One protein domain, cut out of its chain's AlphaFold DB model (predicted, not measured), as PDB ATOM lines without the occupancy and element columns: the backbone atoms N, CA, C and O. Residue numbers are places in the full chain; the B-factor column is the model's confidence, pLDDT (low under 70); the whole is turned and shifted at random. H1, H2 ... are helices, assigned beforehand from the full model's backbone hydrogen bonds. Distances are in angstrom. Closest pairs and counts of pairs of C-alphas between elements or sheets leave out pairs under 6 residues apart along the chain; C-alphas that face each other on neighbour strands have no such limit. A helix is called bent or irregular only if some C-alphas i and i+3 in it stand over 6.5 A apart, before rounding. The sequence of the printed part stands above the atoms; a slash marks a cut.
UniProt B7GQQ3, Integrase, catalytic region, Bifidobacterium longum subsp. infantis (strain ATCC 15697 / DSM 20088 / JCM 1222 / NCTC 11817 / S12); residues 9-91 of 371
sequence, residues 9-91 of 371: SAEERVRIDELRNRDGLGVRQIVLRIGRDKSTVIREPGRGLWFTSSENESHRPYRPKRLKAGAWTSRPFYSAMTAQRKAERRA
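This is residues 9 to 91 of the 371 residues of the protein "Integrase, catalytic region" of Bifidobacterium longum subsp. infantis (strain ATCC 15697 / DSM 20088 / JCM 1222 / NCTC 11817 / S12) (UniProt B7GQQ3). Three short helices, H1, H2 and H3, are grouped as a triangle, with a fourth, H4, packed by its first residues on H1 and leading away from the group. A large wandering loop, residues 47 to 79, joins H3 to H4, and its residues 55 to 60 stick out from the rest. The printed part has 83 residues with four named helices, in the order H1, H2, H3, H4, and no named strand; the class is all helix, with 42 residues in the helices. The whole is compact, with a radius of gyration of the C-alphas of 13.3 A, and the C-alphas span 36 by 29 by 18 A.

H1, the longest helix, is residues 10 to 22, 17.5 A from first to last C-alpha, and begins with C-alpha 10 at (132.831, 137.961, 156.472). H2 is residues 27 to 34, 10.6 A long, and H3 is residues 38 to 46, 12.7 A long. H3 is neither bent nor irregular, but only just: C-alphas 42 and 45 are 6.4 A apart. H4 is residues 80 to 91, 16.2 A long, and ends with C-alpha 91 at (123.812, 145.338, 148.962).

H1 touches H4, but H4 does so with residues 80 to 84 alone; the closest C-alphas are those of Arg 13 and Ala 80, 5.0 A apart. These two run opposite ways at a steep tilt of 38 degrees, only just beyond shallow. H1 also touches H2, closest at the C-alphas of Leu 19 and Ile 30, 6.6 A apart. H1 and H2 form a helical hairpin, running opposite ways at a steep tilt of 44 degrees. H2 touches H3, closest at the C-alphas of Val 31 and Lys 38, 5.8 A apart, and they are about perpendicular at 73 degrees, only just beyond steep. The helix packing is mostly crossed, with no touching pair at a shallow tilt. H3 is close but not clearly touching to H1, with the C-alphas of Ile 16 and Val 41 closest at 7.7 A. H3 is also close but not clearly touching to H4, with the C-alphas of Glu 44 and Ala 83 closest at 7.8 A. H2 and H4 are apart. In H1, H2 and H4 every O i to N i+4 pair is within hydrogen-bond range; in H3, 3 of 5 are.

The two C-alphas farthest apart are those of Gly 35 and Glu 55, 38.1 A. The printed part has no cut. The links H1 to H2 and H2 to H3 are tight, and the link H3 to H4, 33 residues, is long. Residues 55 to 60 of that link stand free. The mean pLDDT of the printed part is 70.6, and the model's confidence is low, under 70, at residues 48 to 76.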
ATOM      1  N   SER A   9     130.255 134.805 153.719       86.69
ATOM      2  CA  SER A   9     130.293 135.490 155.012       86.69
ATOM      3  C   SER A   9     131.567 136.337 155.150       86.69
ATOM      4  O   SER A   9     132.490 136.244 154.335       86.69
ATOM      5  N   ALA A  10     131.620 137.197 156.170       84.94
ATOM      6  CA  ALA A  10     132.831 137.961 156.472       84.94
ATOM      7  C   ALA A  10     134.003 137.026 156.831       84.94
ATOM      8  O   ALA A  10     135.104 137.205 156.317       84.94
ATOM      9  N   GLU A  11     133.743 135.985 157.623       86.44
ATOM     10  CA  GLU A  11     134.727 134.966 158.012       86.44
ATOM     11  C   GLU A  11     135.253 134.184 156.806       86.44
ATOM     12  O   GLU A  11     136.457 133.992 156.662       86.44
ATOM     13  N   GLU A  12     134.375 133.794 155.877       87.88
ATOM     14  CA  GLU A  12     134.791 133.117 154.646       87.88
ATOM     15  C   GLU A  12     135.665 134.023 153.773       87.88
ATOM     16  O   GLU A  12     136.626 133.550 153.170       87.88
ATOM     17  N   ARG A  13     135.382 135.334 153.723       86.88
ATOM     18  CA  ARG A  13     136.245 136.299 153.025       86.88
ATOM     19  C   ARG A  13     137.616 136.416 153.683       86.88
ATOM     20  O   ARG A  13     138.596 136.466 152.946       86.88
ATOM     21  N   VAL A  14     137.685 136.446 155.017       87.25
ATOM     22  CA  VAL A  14     138.952 136.448 155.776       87.25
ATOM     23  C   VAL A  14     139.731 135.164 155.510       87.25
ATOM     24  O   VAL A  14     140.915 135.216 155.202       87.25
ATOM     25  N   ARG A  15     139.060 134.011 155.488       87.31
ATOM     26  CA  ARG A  15     139.706 132.729 155.195       87.31
ATOM     27  C   ARG A  15     140.245 132.648 153.763       87.31
ATOM     28  O   ARG A  15     141.321 132.102 153.550       87.31
ATOM     29  N   ILE A  16     139.539 133.208 152.772       85.75
ATOM     30  CA  ILE A  16     140.056 133.337 151.392       85.75
ATOM     31  C   ILE A  16     141.312 134.215 151.359       85.75
ATOM     32  O   ILE A  16     142.243 133.908 150.618       85.75
ATOM     33  N   ASP A  17     141.322 135.306 152.125       83.94
ATOM     34  CA  ASP A  17     142.448 136.238 152.238       83.94
ATOM     35  C   ASP A  17     143.685 135.543 152.816       83.94
ATOM     36  O   ASP A  17     144.721 135.501 152.154       83.94
ATOM     37  N   GLU A  18     143.546 134.861 153.953       82.50
ATOM     38  CA  GLU A  18     144.639 134.106 154.572       82.50
ATOM     39  C   GLU A  18     145.178 132.999 153.656       82.50
ATOM     40  O   GLU A  18     146.367 132.992 153.336       82.50
ATOM     41  N   LEU A  19     144.312 132.118 153.143       84.12
ATOM     42  CA  LEU A  19     144.739 130.990 152.305       84.12
ATOM     43  C   LEU A  19     145.433 131.447 151.009       84.12
ATOM     44  O   LEU A  19     146.278 130.736 150.467       84.12
ATOM     45  N   ARG A  20     145.069 132.619 150.476       79.38
ATOM     46  CA  ARG A  20     145.624 133.134 149.219       79.38
ATOM     47  C   ARG A  20     146.892 133.956 149.424       79.38
ATOM     48  O   ARG A  20     147.821 133.805 148.636       79.38
ATOM     49  N   ASN A  21     146.907 134.840 150.421       75.88
ATOM     50  CA  ASN A  21     147.990 135.799 150.630       75.88
ATOM     51  C   ASN A  21     149.056 135.293 151.611       75.88
ATOM     52  O   ASN A  21     150.229 135.583 151.402       75.88
ATOM     53  N   ARG A  22     148.671 134.553 152.664       74.62
ATOM     54  CA  ARG A  22     149.610 133.967 153.638       74.62
ATOM     55  C   ARG A  22     150.146 132.628 153.141       74.62
ATOM     56  O   ARG A  22     151.355 132.447 153.081       74.62
ATOM     57  N   ASP A  23     149.249 131.739 152.722       76.25
ATOM     58  CA  ASP A  23     149.614 130.351 152.392       76.25
ATOM     59  C   ASP A  23     149.925 130.147 150.896       76.25
ATOM     60  O   ASP A  23     150.307 129.057 150.474       76.25
ATOM     61  N   GLY A  24     149.733 131.180 150.065       76.00
ATOM     62  CA  GLY A  24     150.057 131.155 148.633       76.00
ATOM     63  C   GLY A  24     149.219 130.182 147.791       76.00
ATOM     64  O   GLY A  24     149.589 129.872 146.656       76.00
ATOM     65  N   LEU A  25     148.092 129.690 148.314       83.12
ATOM     66  CA  LEU A  25     147.354 128.581 147.715       83.12
ATOM     67  C   LEU A  25     146.646 128.964 146.410       83.12
ATOM     68  O   LEU A  25     146.127 130.070 146.218       83.12
ATOM     69  N   GLY A  26     146.569 127.989 145.504       80.56
ATOM     70  CA  GLY A  26     145.818 128.110 144.260       80.56
ATOM     71  C   GLY A  26     144.304 128.032 144.477       80.56
ATOM     72  O   GLY A  26     143.809 127.428 145.426       80.56
ATOM     73  N   VAL A  27     143.529 128.574 143.532       82.75
ATOM     74  CA  VAL A  27     142.052 128.610 143.588       82.75
ATOM     75  C   VAL A  27     141.430 127.238 143.881       82.75
ATOM     76  O   VAL A  27     140.516 127.147 144.695       82.75
ATOM     77  N   ARG A  28     141.921 126.159 143.251       84.19
ATOM     78  CA  ARG A  28     141.395 124.794 143.460       84.19
ATOM     79  C   ARG A  28     141.576 124.322 144.909       84.19
ATOM     80  O   ARG A  28     140.682 123.693 145.459       84.19
ATOM     81  N   GLN A  29     142.693 124.675 145.538       86.25
ATOM     82  CA  GLN A  29     142.991 124.320 146.926       86.25
ATOM     83  C   GLN A  29     142.156 125.139 147.921       86.25
ATOM     84  O   GLN A  29     141.739 124.615 148.952       86.25
ATOM     85  N   ILE A  30     141.882 126.407 147.606       85.56
ATOM     86  CA  ILE A  30     140.995 127.265 148.406       85.56
ATOM     87  C   ILE A  30     139.554 126.740 148.347       85.56
ATOM     88  O   ILE A  30     138.879 126.656 149.368       85.56
ATOM     89  N   VAL A  31     139.096 126.326 147.162       88.19
ATOM     90  CA  VAL A  31     137.772 125.715 146.957       88.19
ATOM     91  C   VAL A  31     137.570 124.490 147.846       88.19
ATOM     92  O   VAL A  31     136.551 124.407 148.527       88.19
ATOM     93  N   LEU A  32     138.553 123.586 147.892       87.31
ATOM     94  CA  LEU A  32     138.492 122.384 148.729       87.31
ATOM     95  C   LEU A  32     138.428 122.714 150.227       87.31
ATOM     96  O   LEU A  32     137.684 122.073 150.959       87.31
ATOM     97  N   ARG A  33     139.158 123.742 150.680       86.56
ATOM     98  CA  ARG A  33     139.224 124.129 152.101       86.56
ATOM     99  C   ARG A  33     138.005 124.904 152.603       86.56
ATOM    100  O   ARG A  33     137.712 124.857 153.791       86.56
ATOM    101  N   ILE A  34     137.330 125.648 151.728       86.06
ATOM    102  CA  ILE A  34     136.173 126.486 152.094       86.06
ATOM    103  C   ILE A  34     134.847 125.794 151.735       86.06
ATOM    104  O   ILE A  34     133.793 126.165 152.238       86.06
ATOM    105  N   GLY A  35     134.866 124.778 150.865       85.12
ATOM    106  CA  GLY A  35     133.662 124.041 150.462       85.12
ATOM    107  C   GLY A  35     132.706 124.848 149.570       85.12
ATOM    108  O   GLY A  35     131.529 124.507 149.428       85.12
ATOM    109  N   ARG A  36     133.191 125.935 148.957       85.88
ATOM    110  CA  ARG A  36     132.410 126.835 148.089       85.88
ATOM    111  C   ARG A  36     132.646 126.542 146.617       85.88
ATOM    112  O   ARG A  36     133.685 126.025 146.234       85.88
ATOM    113  N   ASP A  37     131.682 126.912 145.774       86.19
ATOM    114  CA  ASP A  37     131.809 126.726 144.328       86.19
ATOM    115  C   ASP A  37     133.051 127.437 143.762       86.19
ATOM    116  O   ASP A  37     133.364 128.575 144.138       86.19
ATOM    117  N   LYS A  38     133.718 126.789 142.800       85.81
ATOM    118  CA  LYS A  38     134.913 127.313 142.127       85.81
ATOM    119  C   LYS A  38     134.689 128.710 141.554       85.81
ATOM    120  O   LYS A  38     135.542 129.582 141.707       85.81
ATOM    121  N   SER A  39     133.525 128.967 140.968       84.81
ATOM    122  CA  SER A  39     133.179 130.260 140.373       84.81
ATOM    123  C   SER A  39     133.020 131.357 141.424       84.81
ATOM    124  O   SER A  39     133.193 132.536 141.118       84.81
ATOM    125  N   THR A  40     132.668 131.014 142.663       85.56
ATOM    126  CA  THR A  40     132.567 131.978 143.770       85.56
ATOM    127  C   THR A  40     133.955 132.381 144.257       85.56
ATOM    128  O   THR A  40     134.228 133.574 144.373       85.56
ATOM    129  N   VAL A  41     134.851 131.408 144.439       84.50
ATOM    130  CA  VAL A  41     136.242 131.646 144.866       84.50
ATOM    131  C   VAL A  41     137.060 132.366 143.787       84.50
ATOM    132  O   VAL A  41     137.925 133.164 144.122       84.50
ATOM    133  N   ILE A  42     136.768 132.158 142.498       83.81
ATOM    134  CA  ILE A  42     137.398 132.915 141.397       83.81
ATOM    135  C   ILE A  42     136.900 134.362 141.358       83.81
ATOM    136  O   ILE A  42     137.693 135.299 141.254       83.81
ATOM    137  N   ARG A  43     135.576 134.561 141.418       82.31
ATOM    138  CA  ARG A  43     134.977 135.893 141.256       82.31
ATOM    139  C   ARG A  43     135.229 136.801 142.450       82.31
ATOM    140  O   ARG A  43     135.269 138.012 142.258       82.31
ATOM    141  N   GLU A  44     135.349 136.258 143.660       83.62
ATOM    142  CA  GLU A  44     135.469 137.088 144.859       83.62
ATOM    143  C   GLU A  44     136.734 137.957 144.841       83.62
ATOM    144  O   GLU A  44     136.590 139.181 144.926       83.62
ATOM    145  N   PRO A  45     137.942 137.411 144.607       72.62
ATOM    146  CA  PRO A  45     139.119 138.247 144.495       72.62
ATOM    147  C   PRO A  45     139.089 139.141 143.259       72.62
ATOM    148  O   PRO A  45     139.426 140.316 143.372       72.62
ATOM    149  N   GLY A  46     138.587 138.652 142.117       70.00
ATOM    150  CA  GLY A  46     138.475 139.427 140.872       70.00
ATOM    151  C   GLY A  46     137.621 140.702 140.970       70.00
ATOM    152  O   GLY A  46     137.781 141.612 140.167       70.00
ATOM    153  N   ARG A  47     136.749 140.824 141.980       70.25
ATOM    154  CA  ARG A  47     135.915 142.020 142.227       70.25
ATOM    155  C   ARG A  47     136.632 143.141 142.990       70.25
ATOM    156  O   ARG A  47     136.032 144.192 143.244       70.25
ATOM    157  N   GLY A  48     137.870 142.925 143.429       63.66
ATOM    158  CA  GLY A  48     138.564 143.865 144.306       63.66
ATOM    159  C   GLY A  48     140.046 143.584 144.499       63.66
ATOM    160  O   GLY A  48     140.532 143.798 145.606       63.66
ATOM    161  N   LEU A  49     140.727 143.120 143.451       65.25
ATOM    162  CA  LEU A  49     142.180 142.996 143.416       65.25
ATOM    163  C   LEU A  49     142.826 144.371 143.611       65.25
ATOM    164  O   LEU A  49     142.456 145.338 142.945       65.25
ATOM    165  N   TRP A  50     143.766 144.446 144.542       61.38
ATOM    166  CA  TRP A  50     144.634 145.592 144.739       61.38
ATOM    167  C   TRP A  50     145.995 145.275 144.124       61.38
ATOM    168  O   TRP A  50     146.553 144.204 144.363       61.38
ATOM    169  N   PHE A  51     146.514 146.182 143.307       57.69
ATOM    170  CA  PHE A  51     147.842 146.054 142.721       57.69
ATOM    171  C   PHE A  51     148.803 146.928 143.520       57.69
ATOM    172  O   PHE A  51     148.498 148.086 143.800       57.69
ATOM    173  N   THR A  52     149.956 146.374 143.885       51.50
ATOM    174  CA  THR A  52     151.070 147.168 144.402       51.50
ATOM    175  C   THR A  52     151.611 148.018 143.251       51.50
ATOM    176  O   THR A  52     152.207 147.461 142.330       51.50
ATOM    177  N   SER A  53     151.400 149.334 143.271       48.69
ATOM    178  CA  SER A  53     152.131 150.269 142.406       48.69
ATOM    179  C   SER A  53     153.256 150.932 143.201       48.69
ATOM    180  O   SER A  53     153.125 151.164 144.403       48.69
ATOM    181  N   SER A  54     154.375 151.221 142.539       46.53
ATOM    182  CA  SER A  54     155.518 151.944 143.117       46.53
ATOM    183  C   SER A  54     155.256 153.440 143.323       46.53
ATOM    184  O   SER A  54     156.085 154.113 143.920       46.53
ATOM    185  N   GLU A  55     154.124 153.958 142.839       46.88
ATOM    186  CA  GLU A  55     153.890 155.400 142.689       46.88
ATOM    187  C   GLU A  55     152.995 156.046 143.750       46.88
ATOM    188  O   GLU A  55     152.777 157.246 143.672       46.88
ATOM    189  N   ASN A  56     152.477 155.330 144.752       40.91
ATOM    190  CA  ASN A  56     151.589 155.969 145.729       40.91
ATOM    191  C   ASN A  56     151.968 155.681 147.183       40.91
ATOM    192  O   ASN A  56     151.841 154.563 147.681       40.91
ATOM    193  N   GLU A  57     152.289 156.764 147.891       40.78
ATOM    194  CA  GLU A  57     152.447 156.924 149.346       40.78
ATOM    195  C   GLU A  57     151.153 156.643 150.153       40.78
ATOM    196  O   GLU A  57     150.982 157.054 151.298       40.78
ATOM    197  N   SER A  58     150.195 155.916 149.576       41.25
ATOM    198  CA  SER A  58     148.908 155.587 150.194       41.25
ATOM    199  C   SER A  58     148.996 154.263 150.950       41.25
ATOM    200  O   SER A  58     148.565 153.207 150.488       41.25
ATOM    201  N   HIS A  59     149.595 154.309 152.132       44.06
ATOM    202  CA  HIS A  59     149.725 153.158 153.018       44.06
ATOM    203  C   HIS A  59     148.425 152.868 153.826       44.06
ATOM    204  O   HIS A  59     147.788 153.801 154.309       44.06
ATOM    205  N   ARG A  60     148.160 151.562 154.086       47.00
ATOM    206  CA  ARG A  60     147.524 150.892 155.278       47.00
ATOM    207  C   ARG A  60     146.145 150.206 155.106       47.00
ATOM    208  O   ARG A  60     145.347 150.701 154.320       47.00
ATOM    209  N   PRO A  61     145.795 149.133 155.888       48.78
ATOM    210  CA  PRO A  61     146.448 148.587 157.106       48.78
ATOM    211  C   PRO A  61     146.653 147.039 157.184       48.78
ATOM    212  O   PRO A  61     146.007 146.275 156.477       48.78
ATOM    213  N   TYR A  62     147.496 146.618 158.148       41.66
ATOM    214  CA  TYR A  62     147.906 145.253 158.578       41.66
ATOM    215  C   TYR A  62     149.078 144.559 157.820       41.66
ATOM    216  O   TYR A  62     148.884 143.655 157.025       41.66
ATOM    217  N   ARG A  63     150.300 145.046 158.141       43.75
ATOM    218  CA  ARG A  63     151.701 144.502 158.111       43.75
ATOM    219  C   ARG A  63     152.062 143.216 157.317       43.75
ATOM    220  O   ARG A  63     151.358 142.224 157.430       43.75
ATOM    221  N   PRO A  64     153.258 143.172 156.664       43.84
ATOM    222  CA  PRO A  64     154.583 143.294 157.316       43.84
ATOM    223  C   PRO A  64     155.477 144.460 156.832       43.84
ATOM    224  O   PRO A  64     155.161 145.169 155.886       43.84
ATOM    225  N   LYS A  65     156.604 144.671 157.538       41.00
ATOM    226  CA  LYS A  65     157.532 145.830 157.476       41.00
ATOM    227  C   LYS A  65     158.276 146.059 156.142       41.00
ATOM    228  O   LYS A  65     159.011 147.035 156.039       41.00
ATOM    229  N   ARG A  66     158.108 145.212 155.124       41.16
ATOM    230  CA  ARG A  66     158.638 145.439 153.769       41.16
ATOM    231  C   ARG A  66     157.669 144.855 152.744       41.16
ATOM    232  O   ARG A  66     157.574 143.643 152.621       41.16
ATOM    233  N   LEU A  67     157.009 145.713 151.977       47.88
ATOM    234  CA  LEU A  67     156.514 145.373 150.643       47.88
ATOM    235  C   LEU A  67     157.349 146.199 149.670       47.88
ATOM    236  O   LEU A  67     156.935 147.262 149.225       47.88
ATOM    237  N   LYS A  68     158.587 145.756 149.428       43.44
ATOM    238  CA  LYS A  68     159.340 146.272 148.287       43.44
ATOM    239  C   LYS A  68     158.748 145.620 147.045       43.44
ATOM    240  O   LYS A  68     158.626 144.396 147.020       43.44
ATOM    241  N   ALA A  69     158.385 146.435 146.058       48.47
ATOM    242  CA  ALA A  69     158.032 145.952 144.734       48.47
ATOM    243  C   ALA A  69     159.240 145.184 144.171       48.47
ATOM    244  O   ALA A  69     160.256 145.775 143.818       48.47
ATOM    245  N   GLY A  70     159.163 143.859 144.192       48.47
ATOM    246  CA  GLY A  70     160.164 142.944 143.654       48.47
ATOM    247  C   GLY A  70     159.460 141.792 142.946       48.47
ATOM    248  O   GLY A  70     158.236 141.689 143.008       48.47
ATOM    249  N   ALA A  71     160.199 140.894 142.293       44.62
ATOM    250  CA  ALA A  71     159.631 139.797 141.492       44.62
ATOM    251  C   ALA A  71     158.567 138.936 142.227       44.62
ATOM    252  O   ALA A  71     157.698 138.344 141.586       44.62
ATOM    253  N   TRP A  72     158.575 138.938 143.567       42.66
ATOM    254  CA  TRP A  72     157.626 138.251 144.456       42.66
ATOM    255  C   TRP A  72     156.313 139.007 144.776       42.66
ATOM    256  O   TRP A  72     155.385 138.396 145.302       42.66
ATOM    257  N   THR A  73     156.177 140.299 144.447       50.47
ATOM    258  CA  THR A  73     154.940 141.102 144.636       50.47
ATOM    259  C   THR A  73     154.119 141.254 143.350       50.47
ATOM    260  O   THR A  73     153.248 142.109 143.250       50.47
ATOM    261  N   SER A  74     154.377 140.423 142.345       48.81
ATOM    262  CA  SER A  74     153.722 140.448 141.030       48.81
ATOM    263  C   SER A  74     152.270 139.933 141.038       48.81
ATOM    264  O   SER A  74     151.591 139.965 140.012       48.81
ATOM    265  N   ARG A  75     151.760 139.459 142.187       56.88
ATOM    266  CA  ARG A  75     150.397 138.926 142.318       56.88
ATOM    267  C   ARG A  75     149.461 139.962 142.947       56.88
ATOM    268  O   ARG A  75     149.779 140.509 143.999       56.88
ATOM    269  N   PRO A  76     148.274 140.193 142.363       63.31
ATOM    270  CA  PRO A  76     147.321 141.144 142.910       63.31
ATOM    271  C   PRO A  76     146.809 140.702 144.289       63.31
ATOM    272  O   PRO A  76     146.287 139.591 144.452       63.31
ATOM    273  N   PHE A  77     146.931 141.604 145.260       70.62
ATOM    274  CA  PHE A  77     146.570 141.413 146.657       70.62
ATOM    275  C   PHE A  77     145.050 141.456 146.832       70.62
ATOM    276  O   PHE A  77     144.354 142.301 146.266       70.62
ATOM    277  N   TYR A  78     144.506 140.538 147.622       78.38
ATOM    278  CA  TYR A  78     143.089 140.539 147.989       78.38
ATOM    279  C   TYR A  78     142.927 140.979 149.443       78.38
ATOM    280  O   TYR A  78     143.673 140.518 150.283       78.38
ATOM    281  N   SER A  79     141.964 141.852 149.747       80.88
ATOM    282  CA  SER A  79     141.682 142.293 151.122       80.88
ATOM    283  C   SER A  79     140.252 141.927 151.503       80.88
ATOM    284  O   SER A  79     139.299 142.485 150.939       80.88
ATOM    285  N   ALA A  80     140.094 141.042 152.491       82.00
ATOM    286  CA  ALA A  80     138.786 140.605 152.980       82.00
ATOM    287  C   ALA A  80     137.926 141.775 153.470       82.00
ATOM    288  O   ALA A  80     136.751 141.883 153.118       82.00
ATOM    289  N   MET A  81     138.521 142.698 154.231       80.38
ATOM    290  CA  MET A  81     137.816 143.854 154.793       80.38
ATOM    291  C   MET A  81     137.314 144.808 153.698       80.38
ATOM    292  O   MET A  81     136.181 145.292 153.747       80.38
ATOM    293  N   THR A  82     138.121 145.045 152.662       79.88
ATOM    294  CA  THR A  82     137.715 145.870 151.514       79.88
ATOM    295  C   THR A  82     136.623 145.181 150.695       79.88
ATOM    296  O   THR A  82     135.659 145.828 150.272       79.88
ATOM    297  N   ALA A  83     136.744 143.867 150.487       81.69
ATOM    298  CA  ALA A  83     135.740 143.064 149.798       81.69
ATOM    299  C   ALA A  83     134.394 143.077 150.542       81.69
ATOM    300  O   ALA A  83     133.358 143.304 149.908       81.69
ATOM    301  N   GLN A  84     134.416 142.951 151.873       84.00
ATOM    302  CA  GLN A  84     133.240 143.050 152.739       84.00
ATOM    303  C   GLN A  84     132.559 144.420 152.611       84.00
ATOM    304  O   GLN A  84     131.382 144.485 152.254       84.00
ATOM    305  N   ARG A  85     133.301 145.526 152.773       82.44
ATOM    306  CA  ARG A  85     132.755 146.891 152.617       82.44
ATOM    307  C   ARG A  85     132.136 147.117 151.234       82.44
ATOM    308  O   ARG A  85     131.063 147.707 151.107       82.44
ATOM    309  N   LYS A  86     132.788 146.635 150.166       82.31
ATOM    310  CA  LYS A  86     132.249 146.711 148.795       82.31
ATOM    311  C   LYS A  86     130.984 145.865 148.632       82.31
ATOM    312  O   LYS A  86     130.080 146.285 147.909       82.31
ATOM    313  N   ALA A  87     130.912 144.691 149.260       82.94
ATOM    314  CA  ALA A  87     129.729 143.834 149.238       82.94
ATOM    315  C   ALA A  87     128.543 144.498 149.952       82.94
ATOM    316  O   ALA A  87     127.462 144.566 149.372       82.94
ATOM    317  N   GLU A  88     128.762 145.077 151.131       84.56
ATOM    318  CA  GLU A  88     127.749 145.840 151.871       84.56
ATOM    319  C   GLU A  88     127.271 147.063 151.086       84.56
ATOM    320  O   GLU A  88     126.069 147.293 150.964       84.56
ATOM    321  N   ARG A  89     128.190 147.818 150.469       82.81
ATOM    322  CA  ARG A  89     127.829 148.953 149.606       82.81
ATOM    323  C   ARG A  89     126.962 148.518 148.425       82.81
ATOM    324  O   ARG A  89     125.961 149.165 148.142       82.81
ATOM    325  N   ARG A  90     127.314 147.413 147.759       80.81
ATOM    326  CA  ARG A  90     126.513 146.832 146.666       80.81
ATOM    327  C   ARG A  90     125.157 146.315 147.149       80.81
ATOM    328  O   ARG A  90     124.188 146.425 146.413       80.81
ATOM    329  N   ALA A  91     125.073 145.774 148.364       79.44
ATOM    330  CA  ALA A  91     123.812 145.338 148.962       79.44
ATOM    331  C   ALA A  91     122.887 146.520 149.301       79.44
ATOM    332  O   ALA A  91     121.672 146.400 149.170       79.44
TER     333      ALA A  91